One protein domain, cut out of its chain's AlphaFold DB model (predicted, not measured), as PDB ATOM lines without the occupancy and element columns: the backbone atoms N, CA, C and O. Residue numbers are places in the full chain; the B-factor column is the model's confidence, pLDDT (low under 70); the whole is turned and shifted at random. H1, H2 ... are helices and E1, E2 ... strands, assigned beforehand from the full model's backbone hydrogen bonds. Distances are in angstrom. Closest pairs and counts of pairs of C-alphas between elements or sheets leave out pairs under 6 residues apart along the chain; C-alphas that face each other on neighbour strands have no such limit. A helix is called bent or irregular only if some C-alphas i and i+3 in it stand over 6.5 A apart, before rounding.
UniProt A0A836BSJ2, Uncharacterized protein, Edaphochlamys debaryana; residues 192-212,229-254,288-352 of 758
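This is residues 192 to 212, 229 to 254 and 288 to 352 of the 758 residues of an uncharacterized protein of Edaphochlamys debaryana (UniProt A0A836BSJ2). A small twisted sheet of four antiparallel strands makes the core, with helices over both faces: H3 and H6 cover one face, while H4 stands on the other and H1 lies more loosely over that same side. H6 crosses E1 and E4, little H2 touches its first residues, and residues 344 to 352, its far end and the tail after it, stick out; H5 lies off the sheet, close to H1. The printed part has 112 residues with six named helices and four named strands, in the order E1 H1 E2 H2 H3 E3 H4 H5 E4 H6, and the sheet's order is E2 E3 E1 E4. The class is mixed, helices and strands. The whole is compact, with a radius of gyration of the C-alphas of 14.0 A, though its outline is elongated, 51 by 33 by 26 A.

In the sheet, E1, residues 193 to 197, and E3, residues 291 to 295, are inner strands and antiparallel neighbours at 166 degrees; N 194 and O 294 are 2.9 A apart, within hydrogen-bond range. The edge strand E2, residues 229 to 232, is antiparallel to E3 at 167 degrees, with N 293 and O 231 at 3.1 A. The other edge strand, E4, residues 320 to 323, is antiparallel to E1 at 145 degrees, with N 195 and O 321 at 2.8 A. From edge to edge the strands' lines turn by 63 degrees. H6, residues 332 to 348, is on the sheet at a height of 10.6 A, over E1 and E4, and runs across the strands, at 68 degrees to E1 on the local plane; its closest C-alpha pair with E1 is Val 336 and Val 197, 7.0 A. H3, residues 242 to 254, is on the same face at a height of 9.1 A, over E3 and only just over E2, where 3 of its C-alphas fall; its closest C-alpha pair with E2 is Leu 249 and Gly 231, 6.3 A. H3 and H6 are close but not clearly touching, the C-alphas of Val 242 and Leu 332 being 6.1 A apart. H2, residues 236 to 239, is not on the sheet but touches H6, which touches it with residues 332 to 333 alone; the closest C-alphas of the two are those of Leu 238 and Ala 333, 4.9 A apart. On the opposite face H4, residues 297 to 302, lies over E1 at a height of 6.8 A and stands up from the sheet, with C-alphas Gln 300 and Val 194 closest at 6.3 A. H1, residues 203 to 212, is on the same face as H4, at a height of 10.6 A. H5, residues 306 to 312, is not on the sheet and is close to H1 but not clearly touching, with C-alphas Leu 310 and Val 207 closest at 7.5 A. E3, H4, H5 and E4 form a split strand-helix-strand unit, two strands running the same way with E1 between them, and its crossover is right-handed. In H4, H5 and H6 every O i to N i+4 pair is within hydrogen-bond range, in H1 5 of 6 and in H3 7 of 9; H2 is too short for one.

E1 begins at C-alpha 193, (20.872, -15.117, -11.912), and spans 13.2 A; E3 spans 13.3 A. H6 runs 23.8 A to C-alpha 348 at (21.800, 8.586, -26.916), H3 18.6 A and H1 14.9 A. H1 is irregular, but only just: C-alphas 209 and 212 are 6.9 A apart.

The C-alphas farthest apart, of Lys 254 and Pro 352, are 51.3 A apart. Residues 213 to 228 and 255 to 287 are not printed; the gaps are 9.8 A and 22.9 A between C-alphas. Of the links printed whole, none is long. Mean pLDDT of the printed part is 70.4; 47 residues are under 70, among them 192 to 203 and 339 to 352.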
ATOM      1  N   ASP A 192      22.641 -16.115  -7.546       63.06
ATOM      2  CA  ASP A 192      23.021 -15.384  -8.751       63.06
ATOM      3  C   ASP A 192      22.173 -15.854  -9.947       63.06
ATOM      4  O   ASP A 192      21.868 -17.043 -10.114       63.06
ATOM      5  N   ALA A 193      21.756 -14.898 -10.775       62.50
ATOM      6  CA  ALA A 193      20.872 -15.117 -11.912       62.50
ATOM      7  C   ALA A 193      21.244 -14.186 -13.072       62.50
ATOM      8  O   ALA A 193      21.869 -13.142 -12.878       62.50
ATOM      9  N   VAL A 194      20.825 -14.549 -14.280       58.88
ATOM     10  CA  VAL A 194      21.004 -13.748 -15.493       58.88
ATOM     11  C   VAL A 194      19.632 -13.512 -16.118       58.88
ATOM     12  O   VAL A 194      18.843 -14.441 -16.299       58.88
ATOM     13  N   LEU A 195      19.327 -12.246 -16.384       63.50
ATOM     14  CA  LEU A 195      18.058 -11.774 -16.919       63.50
ATOM     15  C   LEU A 195      18.215 -11.443 -18.407       63.50
ATOM     16  O   LEU A 195      19.072 -10.645 -18.783       63.50
ATOM     17  N   PHE A 196      17.342 -12.018 -19.228       63.06
ATOM     18  CA  PHE A 196      17.293 -11.840 -20.678       63.06
ATOM     19  C   PHE A 196      16.023 -11.080 -21.026       63.06
ATOM     20  O   PHE A 196      14.943 -11.419 -20.538       63.06
ATOM     21  N   VAL A 197      16.136 -10.042 -21.854       58.62
ATOM     22  CA  VAL A 197      15.009  -9.169 -22.197       58.62
ATOM     23  C   VAL A 197      15.019  -8.859 -23.691       58.62
ATOM     24  O   VAL A 197      15.792  -8.022 -24.140       58.62
ATOM     25  N   GLY A 198      14.074  -9.436 -24.436       55.06
ATOM     26  CA  GLY A 198      13.611  -8.861 -25.704       55.06
ATOM     27  C   GLY A 198      13.375  -9.798 -26.890       55.06
ATOM     28  O   GLY A 198      13.009  -9.267 -27.934       55.06
ATOM     29  N   PHE A 199      13.503 -11.120 -26.739       59.38
ATOM     30  CA  PHE A 199      13.291 -12.091 -27.826       59.38
ATOM     31  C   PHE A 199      11.940 -11.944 -28.552       59.38
ATOM     32  O   PHE A 199      10.927 -11.567 -27.948       59.38
ATOM     33  N   HIS A 200      11.895 -12.301 -29.836       57.84
ATOM     34  CA  HIS A 200      10.650 -12.546 -30.565       57.84
ATOM     35  C   HIS A 200       9.954 -13.824 -30.041       57.84
ATOM     36  O   HIS A 200      10.631 -14.757 -29.606       57.84
ATOM     37  N   PRO A 201       8.609 -13.940 -30.078       58.81
ATOM     38  CA  PRO A 201       7.917 -15.159 -29.638       58.81
ATOM     39  C   PRO A 201       8.286 -16.433 -30.420       58.81
ATOM     40  O   PRO A 201       8.053 -17.531 -29.923       58.81
ATOM     41  N   GLU A 202       8.860 -16.288 -31.617       60.62
ATOM     42  CA  GLU A 202       9.353 -17.388 -32.460       60.62
ATOM     43  C   GLU A 202      10.795 -17.775 -32.093       60.62
ATOM     44  O   GLU A 202      11.077 -18.950 -31.857       60.62
ATOM     45  N   GLU A 203      11.683 -16.785 -31.923       67.56
ATOM     46  CA  GLU A 203      13.037 -16.963 -31.369       67.56
ATOM     47  C   GLU A 203      13.007 -17.697 -30.023       67.56
ATOM     48  O   GLU A 203      13.823 -18.580 -29.773       67.56
ATOM     49  N   MET A 204      12.027 -17.379 -29.170       70.31
ATOM     50  CA  MET A 204      11.811 -18.045 -27.884       70.31
ATOM     51  C   MET A 204      11.744 -19.572 -27.984       70.31
ATOM     52  O   MET A 204      12.165 -20.257 -27.055       70.31
ATOM     53  N   GLU A 205      11.228 -20.121 -29.084       74.50
ATOM     54  CA  GLU A 205      11.153 -21.570 -29.264       74.50
ATOM     55  C   GLU A 205      12.498 -22.168 -29.705       74.50
ATOM     56  O   GLU A 205      12.892 -23.215 -29.190       74.50
ATOM     57  N   LEU A 206      13.272 -21.458 -30.536       73.75
ATOM     58  CA  LEU A 206      14.670 -21.808 -30.825       73.75
ATOM     59  C   LEU A 206      15.527 -21.776 -29.549       73.75
ATOM     60  O   LEU A 206      16.317 -22.693 -29.319       73.75
ATOM     61  N   VAL A 207      15.325 -20.778 -28.679       76.81
ATOM     62  CA  VAL A 207      15.984 -20.710 -27.366       76.81
ATOM     63  C   VAL A 207      15.586 -21.906 -26.500       76.81
ATOM     64  O   VAL A 207      16.470 -22.599 -26.004       76.81
ATOM     65  N   ARG A 208      14.289 -22.221 -26.340       77.50
ATOM     66  CA  ARG A 208      13.854 -23.385 -25.536       77.50
ATOM     67  C   ARG A 208      14.445 -24.709 -26.023       77.50
ATOM     68  O   ARG A 208      14.750 -25.564 -25.192       77.50
ATOM     69  N   GLN A 209      14.597 -24.885 -27.336       81.31
ATOM     70  CA  GLN A 209      15.103 -26.126 -27.925       81.31
ATOM     71  C   GLN A 209      16.625 -26.280 -27.787       81.31
ATOM     72  O   GLN A 209      17.089 -27.370 -27.451       81.31
ATOM     73  N   ASN A 210      17.400 -25.211 -27.997       80.81
ATOM     74  CA  ASN A 210      18.865 -25.287 -28.016       80.81
ATOM     75  C   ASN A 210      19.519 -25.001 -26.655       80.81
ATOM     76  O   ASN A 210      20.545 -25.601 -26.332       80.81
ATOM     77  N   LEU A 211      18.917 -24.165 -25.804       78.88
ATOM     78  CA  LEU A 211      19.494 -23.758 -24.517       78.88
ATOM     79  C   LEU A 211      19.844 -24.910 -23.548       78.88
ATOM     80  O   LEU A 211      20.852 -24.784 -22.851       78.88
ATOM     81  N   PRO A 212      19.130 -26.057 -23.508       83.06
ATOM     82  CA  PRO A 212      19.566 -27.217 -22.727       83.06
ATOM     83  C   PRO A 212      20.938 -27.785 -23.128       83.06
ATOM     84  O   PRO A 212      21.604 -28.385 -22.287       83.06
ATOM     85  N   LEU A 229      17.694 -23.374 -14.290       70.00
ATOM     86  CA  LEU A 229      16.252 -23.184 -14.426       70.00
ATOM     87  C   LEU A 229      15.984 -22.136 -15.500       70.00
ATOM     88  O   LEU A 229      16.413 -20.995 -15.359       70.00
ATOM     89  N   ILE A 230      15.254 -22.535 -16.541       70.88
ATOM     90  CA  ILE A 230      14.699 -21.641 -17.559       70.88
ATOM     91  C   ILE A 230      13.286 -21.265 -17.110       70.88
ATOM     92  O   ILE A 230      12.480 -22.147 -16.805       70.88
ATOM     93  N   GLY A 231      12.984 -19.970 -17.050       73.56
ATOM     94  CA  GLY A 231      11.650 -19.478 -16.712       73.56
ATOM     95  C   GLY A 231      11.158 -18.397 -17.660       73.56
ATOM     96  O   GLY A 231      11.712 -17.296 -17.665       73.56
ATOM     97  N   ASP A 232      10.083 -18.700 -18.386       75.06
ATOM     98  CA  ASP A 232       9.303 -17.717 -19.139       75.06
ATOM     99  C   ASP A 232       8.582 -16.781 -18.158       75.06
ATOM    100  O   ASP A 232       7.853 -17.229 -17.269       75.06
ATOM    101  N   VAL A 233       8.772 -15.471 -18.315       77.06
ATOM    102  CA  VAL A 233       8.100 -14.459 -17.491       77.06
ATOM    103  C   VAL A 233       6.820 -13.991 -18.189       77.06
ATOM    104  O   VAL A 233       6.843 -13.362 -19.254       77.06
ATOM    105  N   THR A 234       5.683 -14.298 -17.569       77.62
ATOM    106  CA  THR A 234       4.347 -13.847 -17.983       77.62
ATOM    107  C   THR A 234       4.077 -12.394 -17.568       77.62
ATOM    108  O   THR A 234       4.840 -11.792 -16.810       77.62
ATOM    109  N   LEU A 235       2.987 -11.797 -18.073       72.00
ATOM    110  CA  LEU A 235       2.664 -10.382 -17.836       72.00
ATOM    111  C   LEU A 235       2.473 -10.064 -16.343       72.00
ATOM    112  O   LEU A 235       2.973  -9.058 -15.847       72.00
ATOM    113  N   ASP A 236       1.780 -10.945 -15.621       81.56
ATOM    114  CA  ASP A 236       1.567 -10.859 -14.177       81.56
ATOM    115  C   ASP A 236       2.891 -10.957 -13.402       81.56
ATOM    116  O   ASP A 236       3.123 -10.168 -12.481       81.56
ATOM    117  N   MET A 237       3.805 -11.840 -13.830       82.75
ATOM    118  CA  MET A 237       5.112 -12.055 -13.200       82.75
ATOM    119  C   MET A 237       6.020 -10.810 -13.224       82.75
ATOM    120  O   MET A 237       6.900 -10.689 -12.372       82.75
ATOM    121  N   LEU A 238       5.778  -9.836 -14.110       80.31
ATOM    122  CA  LEU A 238       6.509  -8.559 -14.148       80.31
ATOM    123  C   LEU A 238       6.273  -7.674 -12.910       80.31
ATOM    124  O   LEU A 238       7.129  -6.853 -12.569       80.31
ATOM    125  N   SER A 239       5.130  -7.833 -12.232       85.75
ATOM    126  CA  SER A 239       4.796  -7.094 -11.004       85.75
ATOM    127  C   SER A 239       5.576  -7.578  -9.772       85.75
ATOM    128  O   SER A 239       5.708  -6.855  -8.782       85.75
ATOM    129  N   TYR A 240       6.128  -8.791  -9.837       88.38
ATOM    130  CA  TYR A 240       6.862  -9.437  -8.755       88.38
ATOM    131  C   TYR A 240       8.344  -9.035  -8.780       88.38
ATOM    132  O   TYR A 240       8.889  -8.615  -9.801       88.38
ATOM    133  N   THR A 241       9.037  -9.192  -7.651       88.81
ATOM    134  CA  THR A 241      10.503  -9.077  -7.608       88.81
ATOM    135  C   THR A 241      11.165 -10.364  -8.107       88.81
ATOM    136  O   THR A 241      10.558 -11.437  -8.068       88.81
ATOM    137  N   VAL A 242      12.435 -10.295  -8.525       83.19
ATOM    138  CA  VAL A 242      13.187 -11.472  -9.013       83.19
ATOM    139  C   VAL A 242      13.155 -12.650  -8.015       83.19
ATOM    140  O   VAL A 242      12.785 -13.747  -8.431       83.19
ATOM    141  N   PRO A 243      13.384 -12.480  -6.693       86.06
ATOM    142  CA  PRO A 243      13.232 -13.577  -5.729       86.06
ATOM    143  C   PRO A 243      11.822 -14.178  -5.632       86.06
ATOM    144  O   PRO A 243      11.684 -15.323  -5.203       86.06
ATOM    145  N   ALA A 244      10.767 -13.434  -5.979       87.12
ATOM    146  CA  ALA A 244       9.397 -13.943  -5.996       87.12
ATOM    147  C   ALA A 244       9.082 -14.701  -7.299       87.12
ATOM    148  O   ALA A 244       8.509 -15.790  -7.230       87.12
ATOM    149  N   VAL A 245       9.558 -14.204  -8.448       84.69
ATOM    150  CA  VAL A 245       9.577 -14.928  -9.735       84.69
ATOM    151  C   VAL A 245      10.300 -16.271  -9.589       84.69
ATOM    152  O   VAL A 245       9.722 -17.320  -9.874       84.69
ATOM    153  N   LEU A 246      11.513 -16.267  -9.023       83.06
ATOM    154  CA  LEU A 246      12.289 -17.476  -8.729       83.06
ATOM    155  C   LEU A 246      11.514 -18.466  -7.847       83.06
ATOM    156  O   LEU A 246      11.466 -19.658  -8.143       83.06
ATOM    157  N   LYS A 247      10.857 -17.986  -6.781       85.81
ATOM    158  CA  LYS A 247      10.034 -18.823  -5.887       85.81
ATOM    159  C   LYS A 247       8.816 -19.433  -6.586       85.81
ATOM    160  O   LYS A 247       8.377 -20.497  -6.154       85.81
ATOM    161  N   GLN A 248       8.285 -18.801  -7.632       85.38
ATOM    162  CA  GLN A 248       7.168 -19.329  -8.417       85.38
ATOM    163  C   GLN A 248       7.636 -20.392  -9.422       85.38
ATOM    164  O   GLN A 248       7.089 -21.494  -9.439       85.38
ATOM    165  N   LEU A 249       8.719 -20.124 -10.159       82.44
ATOM    166  CA  LEU A 249       9.362 -21.087 -11.066       82.44
ATOM    167  C   LEU A 249       9.853 -22.347 -10.322       82.44
ATOM    168  O   LEU A 249       9.728 -23.471 -10.807       82.44
ATOM    169  N   LEU A 250      10.341 -22.186  -9.086       82.62
ATOM    170  CA  LEU A 250      10.750 -23.279  -8.190       82.62
ATOM    171  C   LEU A 250       9.585 -24.091  -7.587       82.62
ATOM    172  O   LEU A 250       9.851 -25.038  -6.836       82.62
ATOM    173  N   ARG A 251       8.324 -23.725  -7.857       84.69
ATOM    174  CA  ARG A 251       7.130 -24.528  -7.538       84.69
ATOM    175  C   ARG A 251       6.684 -25.313  -8.766       84.69
ATOM    176  O   ARG A 251       6.703 -26.538  -8.727       84.69
ATOM    177  N   THR A 252       6.416 -24.622  -9.875       82.12
ATOM    178  CA  THR A 252       5.941 -25.235 -11.130       82.12
ATOM    179  C   THR A 252       6.879 -26.337 -11.642       82.12
ATOM    180  O   THR A 252       6.416 -27.398 -12.047       82.12
ATOM    181  N   SER A 253       8.197 -26.147 -11.518       77.12
ATOM    182  CA  SER A 253       9.214 -27.165 -11.844       77.12
ATOM    183  C   SER A 253       9.193 -28.421 -10.957       77.12
ATOM    184  O   SER A 253       9.691 -29.463 -11.379       77.12
ATOM    185  N   LYS A 254       8.635 -28.358  -9.739       78.38
ATOM    186  CA  LYS A 254       8.548 -29.499  -8.804       78.38
ATOM    187  C   LYS A 254       7.223 -30.238  -8.879       78.38
ATOM    188  O   LYS A 254       7.206 -31.455  -8.715       78.38
ATOM    189  N   ALA A 288       4.368 -10.046 -22.928       43.81
ATOM    190  CA  ALA A 288       4.615 -11.277 -22.182       43.81
ATOM    191  C   ALA A 288       5.436 -12.278 -23.010       43.81
ATOM    192  O   ALA A 288       5.342 -12.296 -24.237       43.81
ATOM    193  N   GLY A 289       6.240 -13.111 -22.345       48.94
ATOM    194  CA  GLY A 289       7.064 -14.117 -23.022       48.94
ATOM    195  C   GLY A 289       8.310 -13.571 -23.731       48.94
ATOM    196  O   GLY A 289       9.034 -14.353 -24.326       48.94
ATOM    197  N   ARG A 290       8.610 -12.263 -23.644       61.69
ATOM    198  CA  ARG A 290       9.881 -11.677 -24.132       61.69
ATOM    199  C   ARG A 290      10.971 -11.558 -23.062       61.69
ATOM    200  O   ARG A 290      11.971 -10.874 -23.274       61.69
ATOM    201  N   VAL A 291      10.760 -12.139 -21.883       64.38
ATOM    202  CA  VAL A 291      11.696 -12.072 -20.756       64.38
ATOM    203  C   VAL A 291      11.924 -13.482 -20.232       64.38
ATOM    204  O   VAL A 291      10.972 -14.157 -19.835       64.38
ATOM    205  N   VAL A 292      13.187 -13.903 -20.227       70.44
ATOM    206  CA  VAL A 292      13.633 -15.201 -19.708       70.44
ATOM    207  C   VAL A 292      14.555 -14.946 -18.527       70.44
ATOM    208  O   VAL A 292      15.399 -14.049 -18.560       70.44
ATOM    209  N   LEU A 293      14.396 -15.733 -17.469       73.75
ATOM    210  CA  LEU A 293      15.301 -15.724 -16.327       73.75
ATOM    211  C   LEU A 293      16.053 -17.055 -16.275       73.75
ATOM    212  O   LEU A 293      15.415 -18.104 -16.186       73.75
ATOM    213  N   LEU A 294      17.387 -16.996 -16.319       74.44
ATOM    214  CA  LEU A 294      18.274 -18.141 -16.101       74.44
ATOM    215  C   LEU A 294      18.947 -18.022 -14.734       74.44
ATOM    216  O   LEU A 294      19.230 -16.920 -14.261       74.44
ATOM    217  N   VAL A 295      19.166 -19.153 -14.064       72.62
ATOM    218  CA  VAL A 295      19.412 -19.172 -12.614       72.62
ATOM    219  C   VAL A 295      20.552 -20.113 -12.242       72.62
ATOM    220  O   VAL A 295      20.583 -21.258 -12.690       72.62
ATOM    221  N   GLY A 296      21.427 -19.653 -11.345       72.31
ATOM    222  CA  GLY A 296      22.515 -20.434 -10.764       72.31
ATOM    223  C   GLY A 296      23.854 -20.262 -11.481       72.31
ATOM    224  O   GLY A 296      23.947 -19.683 -12.563       72.31
ATOM    225  N   ALA A 297      24.907 -20.807 -10.865       67.50
ATOM    226  CA  ALA A 297      26.296 -20.635 -11.303       67.50
ATOM    227  C   ALA A 297      26.553 -21.066 -12.762       67.50
ATOM    228  O   ALA A 297      27.391 -20.470 -13.431       67.50
ATOM    229  N   ALA A 298      25.811 -22.052 -13.280       67.62
ATOM    230  CA  ALA A 298      25.899 -22.460 -14.683       67.62
ATOM    231  C   ALA A 298      25.445 -21.340 -15.639       67.62
ATOM    232  O   ALA A 298      26.162 -21.011 -16.577       67.62
ATOM    233  N   ALA A 299      24.307 -20.692 -15.364       68.19
ATOM    234  CA  ALA A 299      23.821 -19.556 -16.151       68.19
ATOM    235  C   ALA A 299      24.746 -18.331 -16.045       68.19
ATOM    236  O   ALA A 299      24.954 -17.620 -17.023       68.19
ATOM    237  N   GLN A 300      25.330 -18.106 -14.865       69.12
ATOM    238  CA  GLN A 300      26.310 -17.047 -14.623       69.12
ATOM    239  C   GLN A 300      27.617 -17.274 -15.401       69.12
ATOM    240  O   GLN A 300      28.136 -16.334 -15.996       69.12
ATOM    241  N   ALA A 301      28.127 -18.511 -15.433       70.12
ATOM    242  CA  ALA A 301      29.317 -18.883 -16.199       70.12
ATOM    243  C   ALA A 301      29.064 -18.845 -17.716       70.12
ATOM    244  O   ALA A 301      29.872 -18.295 -18.461       70.12
ATOM    245  N   ALA A 302      27.915 -19.359 -18.169       69.94
ATOM    246  CA  ALA A 302      27.509 -19.312 -19.570       69.94
ATOM    247  C   ALA A 302      27.207 -17.885 -20.060       69.94
ATOM    248  O   ALA A 302      27.331 -17.621 -21.249       69.94
ATOM    249  N   GLY A 303      26.852 -16.948 -19.173       69.38
ATOM    250  CA  GLY A 303      26.419 -15.591 -19.529       69.38
ATOM    251  C   GLY A 303      27.407 -14.759 -20.359       69.38
ATOM    252  O   GLY A 303      26.985 -13.775 -20.957       69.38
ATOM    253  N   GLY A 304      28.687 -15.148 -20.422       65.19
ATOM    254  CA  GLY A 304      29.660 -14.585 -21.365       65.19
ATOM    255  C   GLY A 304      29.504 -15.121 -22.795       65.19
ATOM    256  O   GLY A 304      29.385 -14.328 -23.719       65.19
ATOM    257  N   ALA A 305      29.450 -16.448 -22.959       71.56
ATOM    258  CA  ALA A 305      29.365 -17.135 -24.259       71.56
ATOM    259  C   ALA A 305      27.926 -17.270 -24.804       71.56
ATOM    260  O   ALA A 305      27.700 -17.638 -25.950       71.56
ATOM    261  N   LEU A 306      26.916 -16.992 -23.978       73.75
ATOM    262  CA  LEU A 306      25.510 -17.142 -24.352       73.75
ATOM    263  C   LEU A 306      25.033 -16.065 -25.344       73.75
ATOM    264  O   LEU A 306      24.062 -16.307 -26.048       73.75
ATOM    265  N   ASN A 307      25.715 -14.921 -25.462       68.81
ATOM    266  CA  ASN A 307      25.506 -14.027 -26.611       68.81
ATOM    267  C   ASN A 307      25.888 -14.730 -27.921       68.81
ATOM    268  O   ASN A 307      25.101 -14.729 -28.865       68.81
ATOM    269  N   ASP A 308      27.063 -15.360 -27.938       68.81
ATOM    270  CA  ASP A 308      27.624 -16.032 -29.109       68.81
ATOM    271  C   ASP A 308      26.705 -17.186 -29.539       68.81
ATOM    272  O   ASP A 308      26.278 -17.245 -30.687       68.81
ATOM    273  N   HIS A 309      26.281 -18.029 -28.591       77.38
ATOM    274  CA  HIS A 309      25.347 -19.124 -28.865       77.38
ATOM    275  C   HIS A 309      23.946 -18.659 -29.294       77.38
ATOM    276  O   HIS A 309      23.328 -19.298 -30.140       77.38
ATOM    277  N   LEU A 310      23.424 -17.545 -28.761       74.00
ATOM    278  CA  LEU A 310      22.156 -16.986 -29.251       74.00
ATOM    279  C   LEU A 310      22.298 -16.524 -30.712       74.00
ATOM    280  O   LEU A 310      21.444 -16.855 -31.536       74.00
ATOM    281  N   ALA A 311      23.410 -15.865 -31.057       66.56
ATOM    282  CA  ALA A 311      23.721 -15.483 -32.432       66.56
ATOM    283  C   ALA A 311      23.905 -16.703 -33.363       66.56
ATOM    284  O   ALA A 311      23.368 -16.696 -34.470       66.56
ATOM    285  N   GLU A 312      24.570 -17.777 -32.912       74.62
ATOM    286  CA  GLU A 312      24.674 -19.058 -33.642       74.62
ATOM    287  C   GLU A 312      23.300 -19.677 -33.955       74.62
ATOM    288  O   GLU A 312      23.134 -20.326 -34.988       74.62
ATOM    289  N   TRP A 313      22.298 -19.474 -33.092       79.19
ATOM    290  CA  TRP A 313      20.927 -19.962 -33.302       79.19
ATOM    291  C   TRP A 313      20.056 -19.004 -34.132       79.19
ATOM    292  O   TRP A 313      18.857 -19.250 -34.278       79.19
ATOM    293  N   GLY A 314      20.620 -17.909 -34.653       68.56
ATOM    294  CA  GLY A 314      19.882 -16.865 -35.373       68.56
ATOM    295  C   GLY A 314      18.990 -15.997 -34.476       68.56
ATOM    296  O   GLY A 314      18.102 -15.310 -34.975       68.56
ATOM    297  N   VAL A 315      19.202 -16.028 -33.158       70.31
ATOM    298  CA  VAL A 315      18.431 -15.272 -32.166       70.31
ATOM    299  C   VAL A 315      19.224 -14.035 -31.757       70.31
ATOM    300  O   VAL A 315      20.220 -14.144 -31.047       70.31
ATOM    301  N   VAL A 316      18.783 -12.840 -32.158       57.84
ATOM    302  CA  VAL A 316      19.474 -11.589 -31.798       57.84
ATOM    303  C   VAL A 316      19.216 -11.264 -30.317       57.84
ATOM    304  O   VAL A 316      18.080 -10.946 -29.949       57.84
ATOM    305  N   PRO A 317      20.228 -11.298 -29.423       55.09
ATOM    306  CA  PRO A 317      20.014 -10.956 -28.025       55.09
ATOM    307  C   PRO A 317      19.817  -9.441 -27.902       55.09
ATOM    308  O   PRO A 317      20.738  -8.649 -28.101       55.09
ATOM    309  N   ALA A 318      18.594  -9.025 -27.569       60.19
ATOM    310  CA  ALA A 318      18.260  -7.610 -27.425       60.19
ATOM    311  C   ALA A 318      18.861  -6.980 -26.151       60.19
ATOM    312  O   ALA A 318      19.314  -5.840 -26.194       60.19
ATOM    313  N   LEU A 319      18.863  -7.706 -25.020       62.44
ATOM    314  CA  LEU A 319      19.509  -7.322 -23.753       62.44
ATOM    315  C   LEU A 319      19.836  -8.570 -22.906       62.44
ATOM    316  O   LEU A 319      18.932  -9.348 -22.582       62.44
ATOM    317  N   ILE A 320      21.085  -8.690 -22.441       66.25
ATOM    318  CA  ILE A 320      21.486  -9.561 -21.319       66.25
ATOM    319  C   ILE A 320      21.891  -8.681 -20.131       66.25
ATOM    320  O   ILE A 320      22.598  -7.688 -20.297       66.25
ATOM    321  N   ALA A 321      21.482  -9.056 -18.917       69.19
ATOM    322  CA  ALA A 321      21.937  -8.423 -17.684       69.19
ATOM    323  C   ALA A 321      22.179  -9.440 -16.561       69.19
ATOM    324  O   ALA A 321      21.302 -10.235 -16.225       69.19
ATOM    325  N   GLY A 322      23.338  -9.359 -15.905       71.69
ATOM    326  CA  GLY A 322      23.544 -10.028 -14.621       71.69
ATOM    327  C   GLY A 322      22.637  -9.416 -13.550       71.69
ATOM    328  O   GLY A 322      22.639  -8.199 -13.348       71.69
ATOM    329  N   TYR A 323      21.851 -10.243 -12.861       76.50
ATOM    330  CA  TYR A 323      21.085  -9.811 -11.696       76.50
ATOM    331  C   TYR A 323      22.000  -9.746 -10.465       76.50
ATOM    332  O   TYR A 323      22.844 -10.610 -10.253       76.50
ATOM    333  N   SER A 324      21.799  -8.719  -9.639       78.75
ATOM    334  CA  SER A 324      22.512  -8.502  -8.378       78.75
ATOM    335  C   SER A 324      21.513  -8.484  -7.224       78.75
ATOM    336  O   SER A 324      20.439  -7.883  -7.324       78.75
ATOM    337  N   SER A 325      21.876  -9.100  -6.097       77.38
ATOM    338  CA  SER A 325      21.020  -9.203  -4.908       77.38
ATOM    339  C   SER A 325      20.676  -7.849  -4.270       77.38
ATOM    340  O   SER A 325      19.654  -7.736  -3.589       77.38
ATOM    341  N   ASP A 326      21.428  -6.782  -4.569       81.12
ATOM    342  CA  ASP A 326      21.079  -5.406  -4.185       81.12
ATOM    343  C   ASP A 326      19.813  -4.870  -4.896       81.12
ATOM    344  O   ASP A 326      19.239  -3.867  -4.470       81.12
ATOM    345  N   LYS A 327      19.337  -5.560  -5.943       83.00
ATOM    346  CA  LYS A 327      18.071  -5.296  -6.649       83.00
ATOM    347  C   LYS A 327      16.916  -6.218  -6.231       83.00
ATOM    348  O   LYS A 327      15.837  -6.137  -6.811       83.00
ATOM    349  N   SER A 328      17.100  -7.070  -5.221       83.94
ATOM    350  CA  SER A 328      16.123  -8.085  -4.771       83.94
ATOM    351  C   SER A 328      14.734  -7.560  -4.368       83.94
ATOM    352  O   SER A 328      13.759  -8.318  -4.388       83.94
ATOM    353  N   SER A 329      14.625  -6.276  -4.021       87.69
ATOM    354  CA  SER A 329      13.373  -5.583  -3.683       87.69
ATOM    355  C   SER A 329      12.710  -4.857  -4.861       87.69
ATOM    356  O   SER A 329      11.592  -4.368  -4.710       87.69
ATOM    357  N   VAL A 330      13.368  -4.771  -6.021       85.62
ATOM    358  CA  VAL A 330      12.876  -4.033  -7.190       85.62
ATOM    359  C   VAL A 330      11.933  -4.928  -8.015       85.62
ATOM    360  O   VAL A 330      12.301  -6.068  -8.322       85.62
ATOM    361  N   PRO A 331      10.724  -4.460  -8.393       89.38
ATOM    362  CA  PRO A 331       9.843  -5.179  -9.312       89.38
ATOM    363  C   PRO A 331      10.510  -5.415 -10.669       89.38
ATOM    364  O   PRO A 331      11.199  -4.537 -11.194       89.38
ATOM    365  N   LEU A 332      10.269  -6.576 -11.273       81.81
ATOM    366  CA  LEU A 332      10.918  -6.970 -12.522       81.81
ATOM    367  C   LEU A 332      10.610  -5.998 -13.675       81.81
ATOM    368  O   LEU A 332      11.516  -5.656 -14.432       81.81
ATOM    369  N   ALA A 333       9.393  -5.447 -13.741       77.19
ATOM    370  CA  ALA A 333       9.035  -4.371 -14.671       77.19
ATOM    371  C   ALA A 333       9.977  -3.151 -14.581       77.19
ATOM    372  O   ALA A 333      10.388  -2.605 -15.605       77.19
ATOM    373  N   GLN A 334      10.370  -2.740 -13.368       78.38
ATOM    374  CA  GLN A 334      11.266  -1.595 -13.160       78.38
ATOM    375  C   GLN A 334      12.717  -1.923 -13.531       78.38
ATOM    376  O   GLN A 334      13.426  -1.042 -14.016       78.38
ATOM    377  N   LEU A 335      13.158  -3.175 -13.369       78.75
ATOM    378  CA  LEU A 335      14.469  -3.624 -13.852       78.75
ATOM    379  C   LEU A 335      14.514  -3.677 -15.383       78.75
ATOM    380  O   LEU A 335      15.433  -3.120 -15.978       78.75
ATOM    381  N   VAL A 336      13.486  -4.244 -16.021       73.56
ATOM    382  CA  VAL A 336      13.311  -4.253 -17.486       73.56
ATOM    383  C   VAL A 336      13.309  -2.826 -18.052       73.56
ATOM    384  O   VAL A 336      14.022  -2.545 -19.014       73.56
ATOM    385  N   ALA A 337      12.572  -1.899 -17.430       70.06
ATOM    386  CA  ALA A 337      12.553  -0.491 -17.830       70.06
ATOM    387  C   ALA A 337      13.911   0.206 -17.612       70.06
ATOM    388  O   ALA A 337      14.362   0.953 -18.480       70.06
ATOM    389  N   SER A 338      14.590  -0.065 -16.493       71.94
ATOM    390  CA  SER A 338      15.910   0.509 -16.189       71.94
ATOM    391  C   SER A 338      16.992   0.029 -17.159       71.94
ATOM    392  O   SER A 338      17.814   0.832 -17.590       71.94
ATOM    393  N   LEU A 339      16.974  -1.253 -17.540       69.50
ATOM    394  CA  LEU A 339      17.888  -1.816 -18.536       69.50
ATOM    395  C   LEU A 339      17.633  -1.219 -19.922       69.50
ATOM    396  O   LEU A 339      18.573  -0.747 -20.557       69.50
ATOM    397  N   ARG A 340      16.365  -1.128 -20.347       63.06
ATOM    398  CA  ARG A 340      15.984  -0.434 -21.590       63.06
ATOM    399  C   ARG A 340      16.432   1.030 -21.594       63.06
ATOM    400  O   ARG A 340      16.955   1.482 -22.604       63.06
ATOM    401  N   GLN A 341      16.288   1.762 -20.484       60.19
ATOM    402  CA  GLN A 341      16.747   3.155 -20.393       60.19
ATOM    403  C   GLN A 341      18.280   3.276 -20.352       60.19
ATOM    404  O   GLN A 341      18.822   4.228 -20.907       60.19
ATOM    405  N   ALA A 342      18.992   2.343 -19.716       61.25
ATOM    406  CA  ALA A 342      20.454   2.322 -19.720       61.25
ATOM    407  C   ALA A 342      21.009   2.039 -21.126       61.25
ATOM    408  O   ALA A 342      21.925   2.730 -21.564       61.25
ATOM    409  N   HIS A 343      20.398   1.092 -21.848       60.00
ATOM    410  CA  HIS A 343      20.694   0.814 -23.252       60.00
ATOM    411  C   HIS A 343      20.381   2.039 -24.119       60.00
ATOM    412  O   HIS A 343      21.275   2.566 -24.771       60.00
ATOM    413  N   ALA A 344      19.160   2.581 -24.040       53.44
ATOM    414  CA  ALA A 344      18.769   3.782 -24.779       53.44
ATOM    415  C   ALA A 344      19.740   4.951 -24.548       53.44
ATOM    416  O   ALA A 344      20.162   5.567 -25.514       53.44
ATOM    417  N   ARG A 345      20.189   5.196 -23.308       52.03
ATOM    418  CA  ARG A 345      21.201   6.224 -22.993       52.03
ATOM    419  C   ARG A 345      22.585   5.953 -23.577       52.03
ATOM    420  O   ARG A 345      23.282   6.895 -23.936       52.03
ATOM    421  N   TYR A 346      22.992   4.690 -23.670       47.84
ATOM    422  CA  TYR A 346      24.227   4.308 -24.356       47.84
ATOM    423  C   TYR A 346      24.144   4.621 -25.865       47.84
ATOM    424  O   TYR A 346      25.123   5.098 -26.430       47.84
ATOM    425  N   TYR A 347      22.964   4.488 -26.483       47.47
ATOM    426  CA  TYR A 347      22.716   4.929 -27.866       47.47
ATOM    427  C   TYR A 347      22.345   6.423 -28.000       47.47
ATOM    428  O   TYR A 347      22.543   6.998 -29.064       47.47
ATOM    429  N   GLU A 348      21.914   7.114 -26.937       45.38
ATOM    430  CA  GLU A 348      21.800   8.586 -26.916       45.38
ATOM    431  C   GLU A 348      23.183   9.258 -27.026       45.38
ATOM    432  O   GLU A 348      23.299  10.351 -27.574       45.38
ATOM    433  N   LEU A 349      24.249   8.580 -26.585       38.88
ATOM    434  CA  LEU A 349      25.640   8.985 -26.832       38.88
ATOM    435  C   LEU A 349      26.107   8.723 -28.281       38.88
ATOM    436  O   LEU A 349      27.233   9.074 -28.625       38.88
ATOM    437  N   LEU A 350      25.249   8.133 -29.120       38.25
ATOM    438  CA  LEU A 350      25.449   7.865 -30.549       38.25
ATOM    439  C   LEU A 350      24.402   8.606 -31.417       38.25
ATOM    440  O   LEU A 350      24.124   8.198 -32.544       38.25
ATOM    441  N   GLN A 351      23.785   9.673 -30.887       35.22
ATOM    442  CA  GLN A 351      22.766  10.467 -31.591       35.22
ATOM    443  C   GLN A 351      23.317  11.195 -32.839       35.22
ATOM    444  O   GLN A 351      24.505  11.522 -32.880       35.22
ATOM    445  N   PRO A 352      22.469  11.482 -33.851       39.62
ATOM    446  CA  PRO A 352      22.911  12.073 -35.114       39.62
ATOM    447  C   PRO A 352      23.451  13.503 -34.989       39.62
ATOM    448  O   PRO A 352      23.087  14.258 -34.088       39.62
TER     449      PRO A 352